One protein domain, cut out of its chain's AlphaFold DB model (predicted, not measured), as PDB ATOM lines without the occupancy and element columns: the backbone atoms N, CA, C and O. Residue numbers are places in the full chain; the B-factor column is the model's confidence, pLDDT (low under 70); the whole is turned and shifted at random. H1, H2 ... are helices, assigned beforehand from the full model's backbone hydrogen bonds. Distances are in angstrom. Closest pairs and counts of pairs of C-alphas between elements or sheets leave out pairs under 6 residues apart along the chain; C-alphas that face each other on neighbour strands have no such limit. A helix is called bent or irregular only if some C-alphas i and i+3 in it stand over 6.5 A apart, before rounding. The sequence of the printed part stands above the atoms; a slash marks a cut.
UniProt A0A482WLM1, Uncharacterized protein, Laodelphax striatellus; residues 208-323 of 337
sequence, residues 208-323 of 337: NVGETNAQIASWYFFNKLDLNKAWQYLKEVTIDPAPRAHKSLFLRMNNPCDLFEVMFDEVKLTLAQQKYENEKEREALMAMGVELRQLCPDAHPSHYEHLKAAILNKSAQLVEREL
ATOM      1  N   ASN A 208     201.749 141.502 136.214       93.25
ATOM      2  CA  ASN A 208     200.733 141.258 137.234       93.25
ATOM      3  C   ASN A 208     200.814 139.846 137.831       93.25
ATOM      4  O   ASN A 208     199.872 139.431 138.508       93.25
ATOM      5  N   VAL A 209     201.911 139.112 137.614       93.88
ATOM      6  CA  VAL A 209     202.087 137.751 138.151       93.88
ATOM      7  C   VAL A 209     201.976 137.737 139.677       93.88
ATOM      8  O   VAL A 209     201.175 136.969 140.201       93.88
ATOM      9  N   GLY A 210     202.670 138.648 140.373       94.25
ATOM     10  CA  GLY A 210     202.610 138.791 141.834       94.25
ATOM     11  C   GLY A 210     201.186 138.945 142.378       94.25
ATOM     12  O   GLY A 210     200.741 138.169 143.222       94.25
ATOM     13  N   GLU A 211     200.438 139.915 141.844       94.94
ATOM     14  CA  GLU A 211     199.037 140.157 142.222       94.94
ATOM     15  C   GLU A 211     198.146 138.954 141.890       94.94
ATOM     16  O   GLU A 211     197.338 138.529 142.709       94.94
ATOM     17  N   THR A 212     198.300 138.366 140.703       97.19
ATOM     18  CA  THR A 212     197.435 137.269 140.249       97.19
ATOM     19  C   THR A 212     197.669 135.997 141.064       97.19
ATOM     20  O   THR A 212     196.700 135.385 141.509       97.19
ATOM     21  N   ASN A 213     198.927 135.644 141.353       97.81
ATOM     22  CA  ASN A 213     199.263 134.537 142.251       97.81
ATOM     23  C   ASN A 213     198.722 134.773 143.665       97.81
ATOM     24  O   ASN A 213     198.164 133.852 144.259       97.81
ATOM     25  N   ALA A 214     198.797 136.005 144.186       97.38
ATOM     26  CA  ALA A 214     198.204 136.344 145.481       97.38
ATOM     27  C   ALA A 214     196.674 136.153 145.491       97.38
ATOM     28  O   ALA A 214     196.123 135.627 146.460       97.38
ATOM     29  N   GLN A 215     195.971 136.511 144.408       97.69
ATOM     30  CA  GLN A 215     194.525 136.278 144.288       97.69
ATOM     31  C   GLN A 215     194.174 134.785 144.181       97.69
ATOM     32  O   GLN A 215     193.231 134.344 144.842       97.69
ATOM     33  N   ILE A 216     194.942 133.997 143.418       98.19
ATOM     34  CA  ILE A 216     194.764 132.538 143.329       98.19
ATOM     35  C   ILE A 216     194.979 131.889 144.698       98.19
ATOM     36  O   ILE A 216     194.125 131.139 145.174       98.19
ATOM     37  N   ALA A 217     196.087 132.216 145.364       98.19
ATOM     38  CA  ALA A 217     196.384 131.699 146.690       98.19
ATOM     39  C   ALA A 217     195.295 132.069 147.698       98.19
ATOM     40  O   ALA A 217     194.822 131.222 148.451       98.19
ATOM     41  N   SER A 218     194.838 133.322 147.669       97.81
ATOM     42  CA  SER A 218     193.737 133.798 148.501       97.81
ATOM     43  C   SER A 218     192.442 133.022 148.265       97.81
ATOM     44  O   SER A 218     191.721 132.775 149.229       97.81
ATOM     45  N   TRP A 219     192.123 132.653 147.023       97.81
ATOM     46  CA  TRP A 219     190.942 131.843 146.724       97.81
ATOM     47  C   TRP A 219     191.062 130.442 147.325       97.81
ATOM     48  O   TRP A 219     190.163 130.002 148.043       97.81
ATOM     49  N   TYR A 220     192.189 129.762 147.110       98.25
ATOM     50  CA  TYR A 220     192.409 128.445 147.710       98.25
ATOM     51  C   TYR A 220     192.362 128.499 149.238       98.25
ATOM     52  O   TYR A 220     191.656 127.712 149.864       98.25
ATOM     53  N   PHE A 221     193.018 129.494 149.831       97.81
ATOM     54  CA  PHE A 221     193.138 129.622 151.276       97.81
ATOM     55  C   PHE A 221     191.812 129.945 151.981       97.81
ATOM     56  O   PHE A 221     191.476 129.318 152.989       97.81
ATOM     57  N   PHE A 222     191.051 130.922 151.474       96.31
ATOM     58  CA  PHE A 222     189.828 131.389 152.137       96.31
ATOM     59  C   PHE A 222     188.553 130.698 151.649       96.31
ATOM     60  O   PHE A 222     187.632 130.529 152.446       96.31
ATOM     61  N   ASN A 223     188.470 130.319 150.370       94.38
ATOM     62  CA  ASN A 223     187.238 129.796 149.770       94.38
ATOM     63  C   ASN A 223     187.253 128.273 149.622       94.38
ATOM     64  O   ASN A 223     186.216 127.646 149.826       94.38
ATOM     65  N   LYS A 224     188.397 127.674 149.269       95.12
ATOM     66  CA  LYS A 224     188.529 126.210 149.130       95.12
ATOM     67  C   LYS A 224     189.079 125.527 150.384       95.12
ATOM     68  O   LYS A 224     188.998 124.310 150.470       95.12
ATOM     69  N   LEU A 225     189.591 126.304 151.343       94.69
ATOM     70  CA  LEU A 225     190.253 125.822 152.562       94.69
ATOM     71  C   LEU A 225     191.458 124.906 152.275       94.69
ATOM     72  O   LEU A 225     191.788 124.043 153.077       94.69
ATOM     73  N   ASP A 226     192.131 125.130 151.146       95.81
ATOM     74  CA  ASP A 226     193.285 124.350 150.698       95.81
ATOM     75  C   ASP A 226     194.576 125.140 150.951       95.81
ATOM     76  O   ASP A 226     194.981 126.008 150.170       95.81
ATOM     77  N   LEU A 227     195.192 124.864 152.101       95.69
ATOM     78  CA  LEU A 227     196.411 125.525 152.562       95.69
ATOM     79  C   LEU A 227     197.622 125.183 151.684       95.69
ATOM     80  O   LEU A 227     198.407 126.067 151.339       95.69
ATOM     81  N   ASN A 228     197.743 123.923 151.264       94.44
ATOM     82  CA  ASN A 228     198.875 123.453 150.470       94.44
ATOM     83  C   ASN A 228     198.885 124.082 149.075       94.44
ATOM     84  O   ASN A 228     199.917 124.615 148.657       94.44
ATOM     85  N   LYS A 229     197.746 124.098 148.366       96.69
ATOM     86  CA  LYS A 229     197.669 124.812 147.081       96.69
ATOM     87  C   LYS A 229     197.884 126.304 147.248       96.69
ATOM     88  O   LYS A 229     198.568 126.900 146.423       96.69
ATOM     89  N   ALA A 230     197.332 126.921 148.291       97.81
ATOM     90  CA  ALA A 230     197.552 128.343 148.513       97.81
ATOM     91  C   ALA A 230     199.048 128.673 148.663       97.81
ATOM     92  O   ALA A 230     199.534 129.612 148.028       97.81
ATOM     93  N   TRP A 231     199.788 127.864 149.428       97.56
ATOM     94  CA  TRP A 231     201.234 128.025 149.577       97.56
ATOM     95  C   TRP A 231     201.993 127.821 148.263       97.56
ATOM     96  O   TRP A 231     202.890 128.603 147.953       97.56
ATOM     97  N   GLN A 232     201.596 126.837 147.447       96.75
ATOM     98  CA  GLN A 232     202.223 126.585 146.143       96.75
ATOM     99  C   GLN A 232     202.222 127.807 145.218       96.75
ATOM    100  O   GLN A 232     203.169 127.959 144.457       96.75
ATOM    101  N   TYR A 233     201.206 128.671 145.283       97.06
ATOM    102  CA  TYR A 233     201.176 129.909 144.498       97.06
ATOM    103  C   TYR A 233     201.907 131.071 145.180       97.06
ATOM    104  O   TYR A 233     202.530 131.877 144.493       97.06
ATOM    105  N   LEU A 234     201.855 131.178 146.514       96.12
ATOM    106  CA  LEU A 234     202.537 132.263 147.236       96.12
ATOM    107  C   LEU A 234     204.058 132.130 147.242       96.12
ATOM    108  O   LEU A 234     204.748 133.146 147.160       96.12
ATOM    109  N   LYS A 235     204.583 130.905 147.317       95.44
ATOM    110  CA  LYS A 235     206.033 130.659 147.328       95.44
ATOM    111  C   LYS A 235     206.740 131.172 146.064       95.44
ATOM    112  O   LYS A 235     207.912 131.524 146.119       95.44
ATOM    113  N   GLU A 236     206.019 131.276 144.946       93.81
ATOM    114  CA  GLU A 236     206.546 131.786 143.670       93.81
ATOM    115  C   GLU A 236     206.707 133.319 143.663       93.81
ATOM    116  O   GLU A 236     207.283 133.880 142.735       93.81
ATOM    117  N   VAL A 237     206.165 134.018 144.670       93.56
ATOM    118  CA  VAL A 237     206.052 135.490 144.709       93.56
ATOM    119  C   VAL A 237     206.436 136.062 146.081       93.56
ATOM    120  O   VAL A 237     205.886 137.058 146.544       93.56
ATOM    121  N   THR A 238     207.407 135.444 146.758       91.38
ATOM    122  CA  THR A 238     207.842 135.815 148.123       91.38
ATOM    123  C   THR A 238     208.475 137.202 148.235       91.38
ATOM    124  O   THR A 238     208.406 137.831 149.291       91.38
ATOM    125  N   ILE A 239     209.060 137.703 147.145       89.00
ATOM    126  CA  ILE A 239     209.645 139.049 147.067       89.00
ATOM    127  C   ILE A 239     208.637 140.119 146.627       89.00
ATOM    128  O   ILE A 239     208.928 141.314 146.725       89.00
ATOM    129  N   ASP A 240     207.467 139.719 146.124       89.56
ATOM    130  CA  ASP A 240     206.468 140.658 145.635       89.56
ATOM    131  C   ASP A 240     205.776 141.389 146.797       89.56
ATOM    132  O   ASP A 240     205.468 140.801 147.836       89.56
ATOM    133  N   PRO A 241     205.445 142.680 146.628       88.69
ATOM    134  CA  PRO A 241     204.705 143.424 147.641       88.69
ATOM    135  C   PRO A 241     203.215 143.050 147.696       88.69
ATOM    136  O   PRO A 241     202.548 143.375 148.676       88.69
ATOM    137  N   ALA A 242     202.674 142.412 146.649       89.81
ATOM    138  CA  ALA A 242     201.238 142.153 146.532       89.81
ATOM    139  C   ALA A 242     200.690 141.232 147.644       89.81
ATOM    140  O   ALA A 242     199.713 141.629 148.281       89.81
ATOM    141  N   PRO A 243     201.328 140.090 147.983       94.06
ATOM    142  CA  PRO A 243     200.893 139.266 149.113       94.06
ATOM    143  C   PRO A 243     200.901 139.989 150.469       94.06
ATOM    144  O   PRO A 243     200.048 139.707 151.305       94.06
ATOM    145  N   ARG A 244     201.823 140.940 150.684       91.44
ATOM    146  CA  ARG A 244     201.984 141.653 151.968       91.44
ATOM    147  C   ARG A 244     200.939 142.741 152.216       91.44
ATOM    148  O   ARG A 244     200.692 143.135 153.350       91.44
ATOM    149  N   ALA A 245     200.338 143.263 151.151       90.62
ATOM    150  CA  ALA A 245     199.286 144.277 151.212       90.62
ATOM    151  C   ALA A 245     198.023 143.801 150.481       90.62
ATOM    152  O   ALA A 245     197.353 144.576 149.789       90.62
ATOM    153  N   HIS A 246     197.701 142.519 150.641       94.12
ATOM    154  CA  HIS A 246     196.694 141.829 149.854       94.12
ATOM    155  C   HIS A 246     195.272 142.249 150.214       94.12
ATOM    156  O   HIS A 246     194.895 142.348 151.385       94.12
ATOM    157  N   LYS A 247     194.438 142.422 149.187       93.38
ATOM    158  CA  LYS A 247     192.981 142.493 149.320       93.38
ATOM    159  C   LYS A 247     192.356 141.481 148.380       93.38
ATOM    160  O   LYS A 247     192.418 141.646 147.164       93.38
ATOM    161  N   SER A 248     191.698 140.479 148.951       94.75
ATOM    162  CA  SER A 248     190.994 139.469 148.166       94.75
ATOM    163  C   SER A 248     189.922 140.108 147.283       94.75
ATOM    164  O   SER A 248     189.139 140.947 147.741       94.75
ATOM    165  N   LEU A 249     189.842 139.679 146.021       94.25
ATOM    166  CA  LEU A 249     188.726 140.036 145.143       94.25
ATOM    167  C   LEU A 249     187.386 139.489 145.659       94.25
ATOM    168  O   LEU A 249     186.350 140.108 145.405       94.25
ATOM    169  N   PHE A 250     187.421 138.379 146.400       93.88
ATOM    170  CA  PHE A 250     186.263 137.549 146.741       93.88
ATOM    171  C   PHE A 250     185.839 137.661 148.213       93.88
ATOM    172  O   PHE A 250     184.823 137.095 148.618       93.88
ATOM    173  N   LEU A 251     186.576 138.431 149.020       92.69
ATOM    174  CA  LEU A 251     186.191 138.793 150.384       92.69
ATOM    175  C   LEU A 251     185.973 140.300 150.508       92.69
ATOM    176  O   LEU A 251     186.669 141.115 149.902       92.69
ATOM    177  N   ARG A 252     185.020 140.700 151.355       89.56
ATOM    178  CA  ARG A 252     184.855 142.106 151.721       89.56
ATOM    179  C   ARG A 252     185.892 142.470 152.777       89.56
ATOM    180  O   ARG A 252     185.798 142.046 153.922       89.56
ATOM    181  N   MET A 253     186.873 143.284 152.391       89.62
ATOM    182  CA  MET A 253     187.979 143.683 153.265       89.62
ATOM    183  C   MET A 253     188.099 145.208 153.349       89.62
ATOM    184  O   MET A 253     188.308 145.891 152.343       89.62
ATOM    185  N   ASN A 254     188.009 145.755 154.565       81.12
ATOM    186  CA  ASN A 254     188.269 147.182 154.797       81.12
ATOM    187  C   ASN A 254     189.763 147.497 154.662       81.12
ATOM    188  O   ASN A 254     190.144 148.432 153.953       81.12
ATOM    189  N   ASN A 255     190.598 146.667 155.284       83.38
ATOM    190  CA  ASN A 255     192.048 146.808 155.324       83.38
ATOM    191  C   ASN A 255     192.702 145.644 154.568       83.38
ATOM    192  O   ASN A 255     192.101 144.570 154.516       83.38
ATOM    193  N   PRO A 256     193.865 145.863 153.935       90.56
ATOM    194  CA  PRO A 256     194.665 144.760 153.411       90.56
ATOM    195  C   PRO A 256     195.179 143.859 154.548       90.56
ATOM    196  O   PRO A 256     195.165 144.273 155.708       90.56
ATOM    197  N   CYS A 257     195.645 142.660 154.208       92.25
ATOM    198  CA  CYS A 257     196.372 141.761 155.111       92.25
ATOM    199  C   CYS A 257     197.716 141.338 154.502       92.25
ATOM    200  O   CYS A 257     197.857 141.357 153.277       92.25
ATOM    201  N   ASP A 258     198.654 140.893 155.338       94.50
ATOM    202  CA  ASP A 258     199.820 140.134 154.881       94.50
ATOM    203  C   ASP A 258     199.437 138.647 154.785       94.50
ATOM    204  O   ASP A 258     199.163 137.991 155.790       94.50
ATOM    205  N   LEU A 259     199.346 138.111 153.564       96.06
ATOM    206  CA  LEU A 259     198.984 136.710 153.342       96.06
ATOM    207  C   LEU A 259     199.994 135.733 153.956       96.06
ATOM    208  O   LEU A 259     199.578 134.640 154.339       96.06
ATOM    209  N   PHE A 260     201.275 136.096 154.067       95.94
ATOM    210  CA  PHE A 260     202.278 135.225 154.682       95.94
ATOM    211  C   PHE A 260     202.030 135.095 156.183       95.94
ATOM    212  O   PHE A 260     202.020 133.981 156.700       95.94
ATOM    213  N   GLU A 261     201.741 136.205 156.866       94.69
ATOM    214  CA  GLU A 261     201.434 136.198 158.302       94.69
ATOM    215  C   GLU A 261     200.159 135.409 158.598       94.69
ATOM    216  O   GLU A 261     200.137 134.554 159.486       94.69
ATOM    217  N   VAL A 262     199.100 135.642 157.814       95.50
ATOM    218  CA  VAL A 262     197.819 134.943 157.988       95.50
ATOM    219  C   VAL A 262     197.976 133.440 157.732       95.50
ATOM    220  O   VAL A 262     197.389 132.627 158.447       95.50
ATOM    221  N   MET A 263     198.768 133.056 156.728       96.31
ATOM    222  CA  MET A 263     199.040 131.651 156.426       96.31
ATOM    223  C   MET A 263     199.909 130.998 157.502       96.31
ATOM    224  O   MET A 263     199.639 129.866 157.896       96.31
ATOM    225  N   PHE A 264     200.909 131.712 158.024       96.06
ATOM    226  CA  PHE A 264     201.762 131.219 159.102       96.06
ATOM    227  C   PHE A 264     200.963 130.968 160.385       96.06
ATOM    228  O   PHE A 264     201.133 129.931 161.026       96.06
ATOM    229  N   ASP A 265     200.055 131.881 160.736       95.19
ATOM    230  CA  ASP A 265     199.127 131.705 161.853       95.19
ATOM    231  C   ASP A 265     198.252 130.448 161.680       95.19
ATOM    232  O   ASP A 265     198.146 129.638 162.603       95.19
ATOM    233  N   GLU A 266     197.718 130.211 160.477       95.81
ATOM    234  CA  GLU A 266     196.920 129.012 160.171       95.81
ATOM    235  C   GLU A 266     197.740 127.712 160.230       95.81
ATOM    236  O   GLU A 266     197.256 126.712 160.762       95.81
ATOM    237  N   VAL A 267     198.980 127.701 159.724       95.75
ATOM    238  CA  VAL A 267     199.876 126.530 159.810       95.75
ATOM    239  C   VAL A 267     200.131 126.172 161.272       95.75
ATOM    240  O   VAL A 267     199.962 125.016 161.668       95.75
ATOM    241  N   LYS A 268     200.477 127.169 162.098       94.25
ATOM    242  CA  LYS A 268     200.690 126.982 163.539       94.25
ATOM    243  C   LYS A 268     199.444 126.408 164.213       94.25
ATOM    244  O   LYS A 268     199.556 125.464 164.993       94.25
ATOM    245  N   LEU A 269     198.267 126.962 163.916       93.81
ATOM    246  CA  LEU A 269     196.990 126.500 164.468       93.81
ATOM    247  C   LEU A 269     196.670 125.062 164.053       93.81
ATOM    248  O   LEU A 269     196.299 124.253 164.900       93.81
ATOM    249  N   THR A 270     196.839 124.739 162.773       94.06
ATOM    250  CA  THR A 270     196.584 123.407 162.212       94.06
ATOM    251  C   THR A 270     197.467 122.352 162.878       94.06
ATOM    252  O   THR A 270     196.963 121.322 163.328       94.06
ATOM    253  N   LEU A 271     198.766 122.636 163.029       94.50
ATOM    254  CA  LEU A 271     199.712 121.757 163.722       94.50
ATOM    255  C   LEU A 271     199.368 121.590 165.208       94.50
ATOM    256  O   LEU A 271     199.341 120.469 165.709       94.50
ATOM    257  N   ALA A 272     199.066 122.686 165.912       92.88
ATOM    258  CA  ALA A 272     198.743 122.656 167.340       92.88
ATOM    259  C   ALA A 272     197.439 121.901 167.641       92.88
ATOM    260  O   ALA A 272     197.332 121.219 168.656       92.88
ATOM    261  N   GLN A 273     196.456 122.009 166.747       93.88
ATOM    262  CA  GLN A 273     195.161 121.334 166.858       93.88
ATOM    263  C   GLN A 273     195.174 119.911 166.284       93.88
ATOM    264  O   GLN A 273     194.128 119.269 166.280       93.88
ATOM    265  N   GLN A 274     196.323 119.432 165.793       93.50
ATOM    266  CA  GLN A 274     196.477 118.127 165.139       93.50
ATOM    267  C   GLN A 274     195.484 117.913 163.984       93.50
ATOM    268  O   GLN A 274     194.946 116.827 163.787       93.50
ATOM    269  N   LYS A 275     195.215 118.976 163.219       92.75
ATOM    270  CA  LYS A 275     194.286 118.968 162.080       92.75
ATOM    271  C   LYS A 275     195.005 118.595 160.783       92.75
ATOM    272  O   LYS A 275     195.068 119.393 159.859       92.75
ATOM    273  N   TYR A 276     195.564 117.396 160.740       93.00
ATOM    274  CA  TYR A 276     196.188 116.813 159.554       93.00
ATOM    275  C   TYR A 276     195.792 115.339 159.454       93.00
ATOM    276  O   TYR A 276     195.582 114.671 160.466       93.00
ATOM    277  N   GLU A 277     195.662 114.831 158.236       91.12
ATOM    278  CA  GLU A 277     195.181 113.479 157.959       91.12
ATOM    279  C   GLU A 277     196.253 112.417 158.230       91.12
ATOM    280  O   GLU A 277     195.940 111.283 158.586       91.12
ATOM    281  N   ASN A 278     197.527 112.761 158.024       94.31
ATOM    282  CA  ASN A 278     198.643 111.825 158.115       94.31
ATOM    283  C   ASN A 278     199.982 112.525 158.408       94.31
ATOM    284  O   ASN A 278     200.105 113.748 158.348       94.31
ATOM    285  N   GLU A 279     201.008 111.722 158.703       94.25
ATOM    286  CA  GLU A 279     202.343 112.217 159.055       94.25
ATOM    287  C   GLU A 279     203.014 112.985 157.908       94.25
ATOM    288  O   GLU A 279     203.670 113.994 158.138       94.25
ATOM    289  N   LYS A 280     202.782 112.579 156.657       95.00
ATOM    290  CA  LYS A 280     203.323 113.280 155.485       95.00
ATOM    291  C   LYS A 280     202.764 114.702 155.373       95.00
ATOM    292  O   LYS A 280     203.493 115.631 155.034       95.00
ATOM    293  N   GLU A 281     201.475 114.884 155.647       93.94
ATOM    294  CA  GLU A 281     200.862 116.211 155.692       93.94
ATOM    295  C   GLU A 281     201.417 117.038 156.854       93.94
ATOM    296  O   GLU A 281     201.747 118.211 156.672       93.94
ATOM    297  N   ARG A 282     201.601 116.424 158.028       95.44
ATOM    298  CA  ARG A 282     202.240 117.076 159.176       95.44
ATOM    299  C   ARG A 282     203.649 117.572 158.834       95.44
ATOM    300  O   ARG A 282     203.963 118.726 159.116       95.44
ATOM    301  N   GLU A 283     204.481 116.742 158.206       95.75
ATOM    302  CA  GLU A 283     205.830 117.115 157.755       95.75
ATOM    303  C   GLU A 283     205.797 118.266 156.740       95.75
ATOM    304  O   GLU A 283     206.564 119.224 156.864       95.75
ATOM    305  N   ALA A 284     204.870 118.222 155.777       94.94
ATOM    306  CA  ALA A 284     204.690 119.295 154.799       94.94
ATOM    307  C   ALA A 284     204.291 120.626 155.464       94.94
ATOM    308  O   ALA A 284     204.833 121.677 155.117       94.94
ATOM    309  N   LEU A 285     203.396 120.586 156.455       96.00
ATOM    310  CA  LEU A 285     203.008 121.756 157.247       96.00
ATOM    311  C   LEU A 285     204.178 122.300 158.073       96.00
ATOM    312  O   LEU A 285     204.346 123.516 158.161       96.00
ATOM    313  N   MET A 286     205.013 121.434 158.655       95.38
ATOM    314  CA  MET A 286     206.215 121.879 159.367       95.38
ATOM    315  C   MET A 286     207.205 122.574 158.432       95.38
ATOM    316  O   MET A 286     207.693 123.651 158.771       95.38
ATOM    317  N   ALA A 287     207.469 121.999 157.256       95.88
ATOM    318  CA  ALA A 287     208.345 122.601 156.252       95.88
ATOM    319  C   ALA A 287     207.821 123.978 155.810       95.88
ATOM    320  O   ALA A 287     208.551 124.968 155.875       95.88
ATOM    321  N   MET A 288     206.523 124.064 155.496       96.31
ATOM    322  CA  MET A 288     205.849 125.326 155.185       96.31
ATOM    323  C   MET A 288     205.992 126.345 156.325       96.31
ATOM    324  O   MET A 288     206.287 127.514 156.083       96.31
ATOM    325  N   GLY A 289     205.827 125.910 157.577       94.81
ATOM    326  CA  GLY A 289     205.993 126.758 158.756       94.81
ATOM    327  C   GLY A 289     207.410 127.322 158.903       94.81
ATOM    328  O   GLY A 289     207.564 128.482 159.287       94.81
ATOM    329  N   VAL A 290     208.443 126.541 158.572       94.00
ATOM    330  CA  VAL A 290     209.842 127.005 158.579       94.00
ATOM    331  C   VAL A 290     210.067 128.086 157.525       94.00
ATOM    332  O   VAL A 290     210.649 129.122 157.842       94.00
ATOM    333  N   GLU A 291     209.581 127.879 156.301       95.19
ATOM    334  CA  GLU A 291     209.704 128.856 155.212       95.19
ATOM    335  C   GLU A 291     208.944 130.154 155.531       95.19
ATOM    336  O   GLU A 291     209.501 131.250 155.450       95.19
ATOM    337  N   LEU A 292     207.692 130.050 155.984       94.38
ATOM    338  CA  LEU A 292     206.869 131.209 156.339       94.38
ATOM    339  C   LEU A 292     207.455 132.024 157.498       94.38
ATOM    340  O   LEU A 292     207.377 133.254 157.485       94.38
ATOM    341  N   ARG A 293     208.099 131.366 158.470       92.56
ATOM    342  CA  ARG A 293     208.786 132.045 159.575       92.56
ATOM    343  C   ARG A 293     209.924 132.942 159.086       92.56
ATOM    344  O   ARG A 293     210.149 133.997 159.670       92.56
ATOM    345  N   GLN A 294     210.628 132.557 158.020       92.50
ATOM    346  CA  GLN A 294     211.681 133.394 157.431       92.50
ATOM    347  C   GLN A 294     211.106 134.660 156.783       92.50
ATOM    348  O   GLN A 294     211.748 135.708 156.792       92.50
ATOM    349  N   LEU A 295     209.883 134.579 156.250       92.31
ATOM    350  CA  LEU A 295     209.185 135.704 155.622       92.31
ATOM    351  C   LEU A 295     208.498 136.631 156.635       92.31
ATOM    352  O   LEU A 295     208.236 137.794 156.308       92.31
ATOM    353  N   CYS A 296     208.226 136.126 157.842       89.38
ATOM    354  CA  CYS A 296     207.522 136.820 158.922       89.38
ATOM    355  C   CYS A 296     208.346 136.788 160.228       89.38
ATOM    356  O   CYS A 296     207.916 136.161 161.200       89.38
ATOM    357  N   PRO A 297     209.532 137.427 160.282       80.44
ATOM    358  CA  PRO A 297     210.429 137.322 161.438       80.44
ATOM    359  C   PRO A 297     209.828 137.899 162.728       80.44
ATOM    360  O   PRO A 297     210.163 137.433 163.816       80.44
ATOM    361  N   ASP A 298     208.917 138.867 162.602       80.50
ATOM    362  CA  ASP A 298     208.256 139.533 163.729       80.50
ATOM    363  C   ASP A 298     207.068 138.726 164.287       80.50
ATOM    364  O   ASP A 298     206.588 138.995 165.391       80.50
ATOM    365  N   ALA A 299     206.593 137.708 163.561       77.12
ATOM    366  CA  ALA A 299     205.485 136.873 164.004       77.12
ATOM    367  C   ALA A 299     205.953 135.887 165.088       77.12
ATOM    368  O   ALA A 299     206.783 135.005 164.848       77.12
ATOM    369  N   HIS A 300     205.385 135.992 166.293       70.75
ATOM    370  CA  HIS A 300     205.803 135.141 167.406       70.75
ATOM    371  C   HIS A 300     205.466 133.652 167.134       70.75
ATOM    372  O   HIS A 300     204.319 133.336 166.784       70.75
ATOM    373  N   PRO A 301     206.412 132.702 167.317       66.06
ATOM    374  CA  PRO A 301     206.217 131.293 166.943       66.06
ATOM    375  C   PRO A 301     205.111 130.558 167.710       66.06
ATOM    376  O   PRO A 301     204.581 129.573 167.210       66.06
ATOM    377  N   SER A 302     204.773 131.016 168.915       67.56
ATOM    378  CA  SER A 302     203.801 130.364 169.810       67.56
ATOM    379  C   SER A 302     202.562 131.207 170.125       67.56
ATOM    380  O   SER A 302     201.720 130.770 170.905       67.56
ATOM    381  N   HIS A 303     202.433 132.407 169.551       76.94
ATOM    382  CA  HIS A 303     201.189 133.171 169.660       76.94
ATOM    383  C   HIS A 303     200.277 132.856 168.484       76.94
ATOM    384  O   HIS A 303     200.736 132.791 167.343       76.94
ATOM    385  N   TYR A 304     198.994 132.673 168.784       82.19
ATOM    386  CA  TYR A 304     197.947 132.428 167.804       82.19
ATOM    387  C   TYR A 304     197.011 133.628 167.786       82.19
ATOM    388  O   TYR A 304     196.412 133.965 168.807       82.19
ATOM    389  N   GLU A 305     196.892 134.275 166.637       81.38
ATOM    390  CA  GLU A 305     196.074 135.482 166.492       81.38
ATOM    391  C   GLU A 305     194.714 135.191 165.841       81.38
ATOM    392  O   GLU A 305     193.825 136.045 165.834       81.38
ATOM    393  N   HIS A 306     194.520 133.967 165.336       89.19
ATOM    394  CA  HIS A 306     193.321 133.536 164.621       89.19
ATOM    395  C   HIS A 306     192.981 134.476 163.452       89.19
ATOM    396  O   HIS A 306     191.811 134.791 163.196       89.19
ATOM    397  N   LEU A 307     194.010 134.917 162.723       90.94
ATOM    398  CA  LEU A 307     193.910 135.986 161.725       90.94
ATOM    399  C   LEU A 307     192.912 135.646 160.618       90.94
ATOM    400  O   LEU A 307     192.066 136.472 160.257       90.94
ATOM    401  N   LYS A 308     192.951 134.407 160.113       94.19
ATOM    402  CA  LYS A 308     192.022 133.929 159.080       94.19
ATOM    403  C   LYS A 308     190.569 134.033 159.546       94.19
ATOM    404  O   LYS A 308     189.730 134.584 158.831       94.19
ATOM    405  N   ALA A 309     190.273 133.558 160.756       93.12
ATOM    406  CA  ALA A 309     188.930 133.617 161.328       93.12
ATOM    407  C   ALA A 309     188.473 135.069 161.545       93.12
ATOM    408  O   ALA A 309     187.340 135.416 161.206       93.12
ATOM    409  N   ALA A 310     189.358 135.941 162.035       92.81
ATOM    410  CA  ALA A 310     189.070 137.364 162.199       92.81
ATOM    411  C   ALA A 310     188.720 138.043 160.861       92.81
ATOM    412  O   ALA A 310     187.734 138.784 160.783       92.81
ATOM    413  N   ILE A 311     189.471 137.751 159.792       93.56
ATOM    414  CA  ILE A 311     189.216 138.265 158.436       93.56
ATOM    415  C   ILE A 311     187.858 137.780 157.915       93.56
ATOM    416  O   ILE A 311     187.055 138.595 157.450       93.56
ATOM    417  N   LEU A 312     187.569 136.480 158.019       94.19
ATOM    418  CA  LEU A 312     186.307 135.898 157.550       94.19
ATOM    419  C   LEU A 312     185.101 136.467 158.308       94.19
ATOM    420  O   LEU A 312     184.139 136.915 157.679       94.19
ATOM    421  N   ASN A 313     185.184 136.552 159.638       93.12
ATOM    422  CA  ASN A 313     184.138 137.140 160.474       93.12
ATOM    423  C   ASN A 313     183.902 138.612 160.124       93.12
ATOM    424  O   ASN A 313     182.758 139.060 160.005       93.12
ATOM    425  N   LYS A 314     184.975 139.382 159.904       92.31
ATOM    426  CA  LYS A 314     184.850 140.787 159.512       92.31
ATOM    427  C   LYS A 314     184.215 140.943 158.132       92.31
ATOM    428  O   LYS A 314     183.378 141.827 157.954       92.31
ATOM    429  N   SER A 315     184.596 140.093 157.182       91.94
ATOM    430  CA  SER A 315     184.020 140.055 155.837       91.94
ATOM    431  C   SER A 315     182.519 139.761 155.888       91.94
ATOM    432  O   SER A 315     181.734 140.511 155.304       91.94
ATOM    433  N   ALA A 316     182.099 138.759 156.666       90.25
ATOM    434  CA  ALA A 316     180.687 138.425 156.862       90.25
ATOM    435  C   ALA A 316     179.882 139.611 157.426       90.25
ATOM    436  O   ALA A 316     178.874 140.008 156.841       90.25
ATOM    437  N   GLN A 317     180.389 140.269 158.477       89.12
ATOM    438  CA  GLN A 317     179.759 141.466 159.053       89.12
ATOM    439  C   GLN A 317     179.596 142.611 158.041       89.12
ATOM    440  O   GLN A 317     178.647 143.392 158.131       89.12
ATOM    441  N   LEU A 318     180.543 142.776 157.111       86.12
ATOM    442  CA  LEU A 318     180.467 143.818 156.084       86.12
ATOM    443  C   LEU A 318     179.394 143.502 155.044       86.12
ATOM    444  O   LEU A 318     178.618 144.390 154.703       86.12
ATOM    445  N   VAL A 319     179.309 142.247 154.600       85.56
ATOM    446  CA  VAL A 319     178.261 141.795 153.672       85.56
ATOM    447  C   VAL A 319     176.874 141.985 154.290       85.56
ATOM    448  O   VAL A 319     175.993 142.563 153.659       85.56
ATOM    449  N   GLU A 320     176.684 141.602 155.554       83.38
ATOM    450  CA  GLU A 320     175.406 141.790 156.255       83.38
ATOM    451  C   GLU A 320     174.988 143.262 156.362       83.38
ATOM    452  O   GLU A 320     173.806 143.587 156.254       83.38
ATOM    453  N   ARG A 321     175.941 144.180 156.568       77.81
ATOM    454  CA  ARG A 321     175.655 145.623 156.626       77.81
ATOM    455  C   ARG A 321     175.206 146.187 155.280       77.81
ATOM    456  O   ARG A 321     174.391 147.102 155.282       77.81
ATOM    457  N   GLU A 322     175.731 145.673 154.168       68.81
ATOM    458  CA  GLU A 322     175.342 146.093 152.812       68.81
ATOM    459  C   GLU A 322     173.945 145.586 152.429       68.81
ATOM    460  O   GLU A 322     173.227 146.272 151.704       68.81
ATOM    461  N   LEU A 323     173.546 144.416 152.940       68.19
ATOM    462  CA  LEU A 323     172.224 143.826 152.701       68.19
ATOM    463  C   LEU A 323     171.105 144.489 153.516       68.19
ATOM    464  O   LEU A 323     169.934 144.385 153.150       68.19
TER     465      LEU A 323
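Overview. This is residues 208 to 323 of the 337 residues of an uncharacterized protein of Laodelphax striatellus (UniProt A0A482WLM1). Two helical hairpins, H3 with H4 and H1 with H2, stand next to each other with few close C-alphas between them, and H5 runs away from the side of H3 as an arm whose far end lies at one extreme of the longest axis. The long link of residues 238 to 258 loops out past H1 towards H5 and comes back to the beginning of H3. The printed part has 116 residues with five named helices, H1 to H5 in that order along the chain, and no named strand; the class is all helix. It is compact, with a radius of gyration of the C-alphas of 13.9 A, and the C-alphas span 44 by 31 by 26 A.

Along the chain. H4, one of the three longest helices by residues, holds residues 279 to 295 and is 24.7 A long; its C-alpha 279 is at (202.343, 112.217, 159.055). H3 holds residues 259 to 272 and measures 19.8 A. H2 is residues 227 to 237, 15.9 A. H1 is residues 208 to 224, 22.7 A, beginning at C-alpha 208 at (200.733, 141.258, 137.234); it is neither bent nor irregular, but only just: C-alphas 221 and 224 are 6.1 A apart. H5 is residues 307 to 323, 24.8 A, ending at C-alpha 323 at (172.224, 143.826, 152.701).

Arrangement. H2, H3 and H4 form an up and down bundle, each helix running against the one before it. H4 and H3, a hairpin, touch, the closest C-alphas being those of Phe 264 and Leu 292 at 5.8 A; they run opposite ways at a tilt of 37 degrees, only just steep. H2 is close to but not clearly touching H4, with Trp 231 and Met 288 the closest C-alphas at 7.7 A. H1 and H2, also a hairpin, touch at a shallow tilt of 10 degrees, opposite ways, with the C-alphas of Ala 217 and Ala 230 closest at 4.0 A. H5 touches H3 with residues 307 to 308 alone, at a steep tilt of 62 degrees; the closest C-alphas are those of Val 262 and Leu 307, 5.5 A apart. H1 and H4 are apart, as are H2 and H5, and H4 and H5. In H1, H3, H4 and H5 every O i to N i+4 pair is within hydrogen-bond range; in H2 5 of 7 are.

Size, cuts and confidence. The two C-alphas farthest apart are those of Glu 279 and Leu 323, 44.1 A. The printed part has no cut. The links from H2 to H3 and from H4 to H5 are long, with 21 and 11 residues. The mean pLDDT of the printed part is 91.7; residues 301 to 302 and 322 to 323 are under 70.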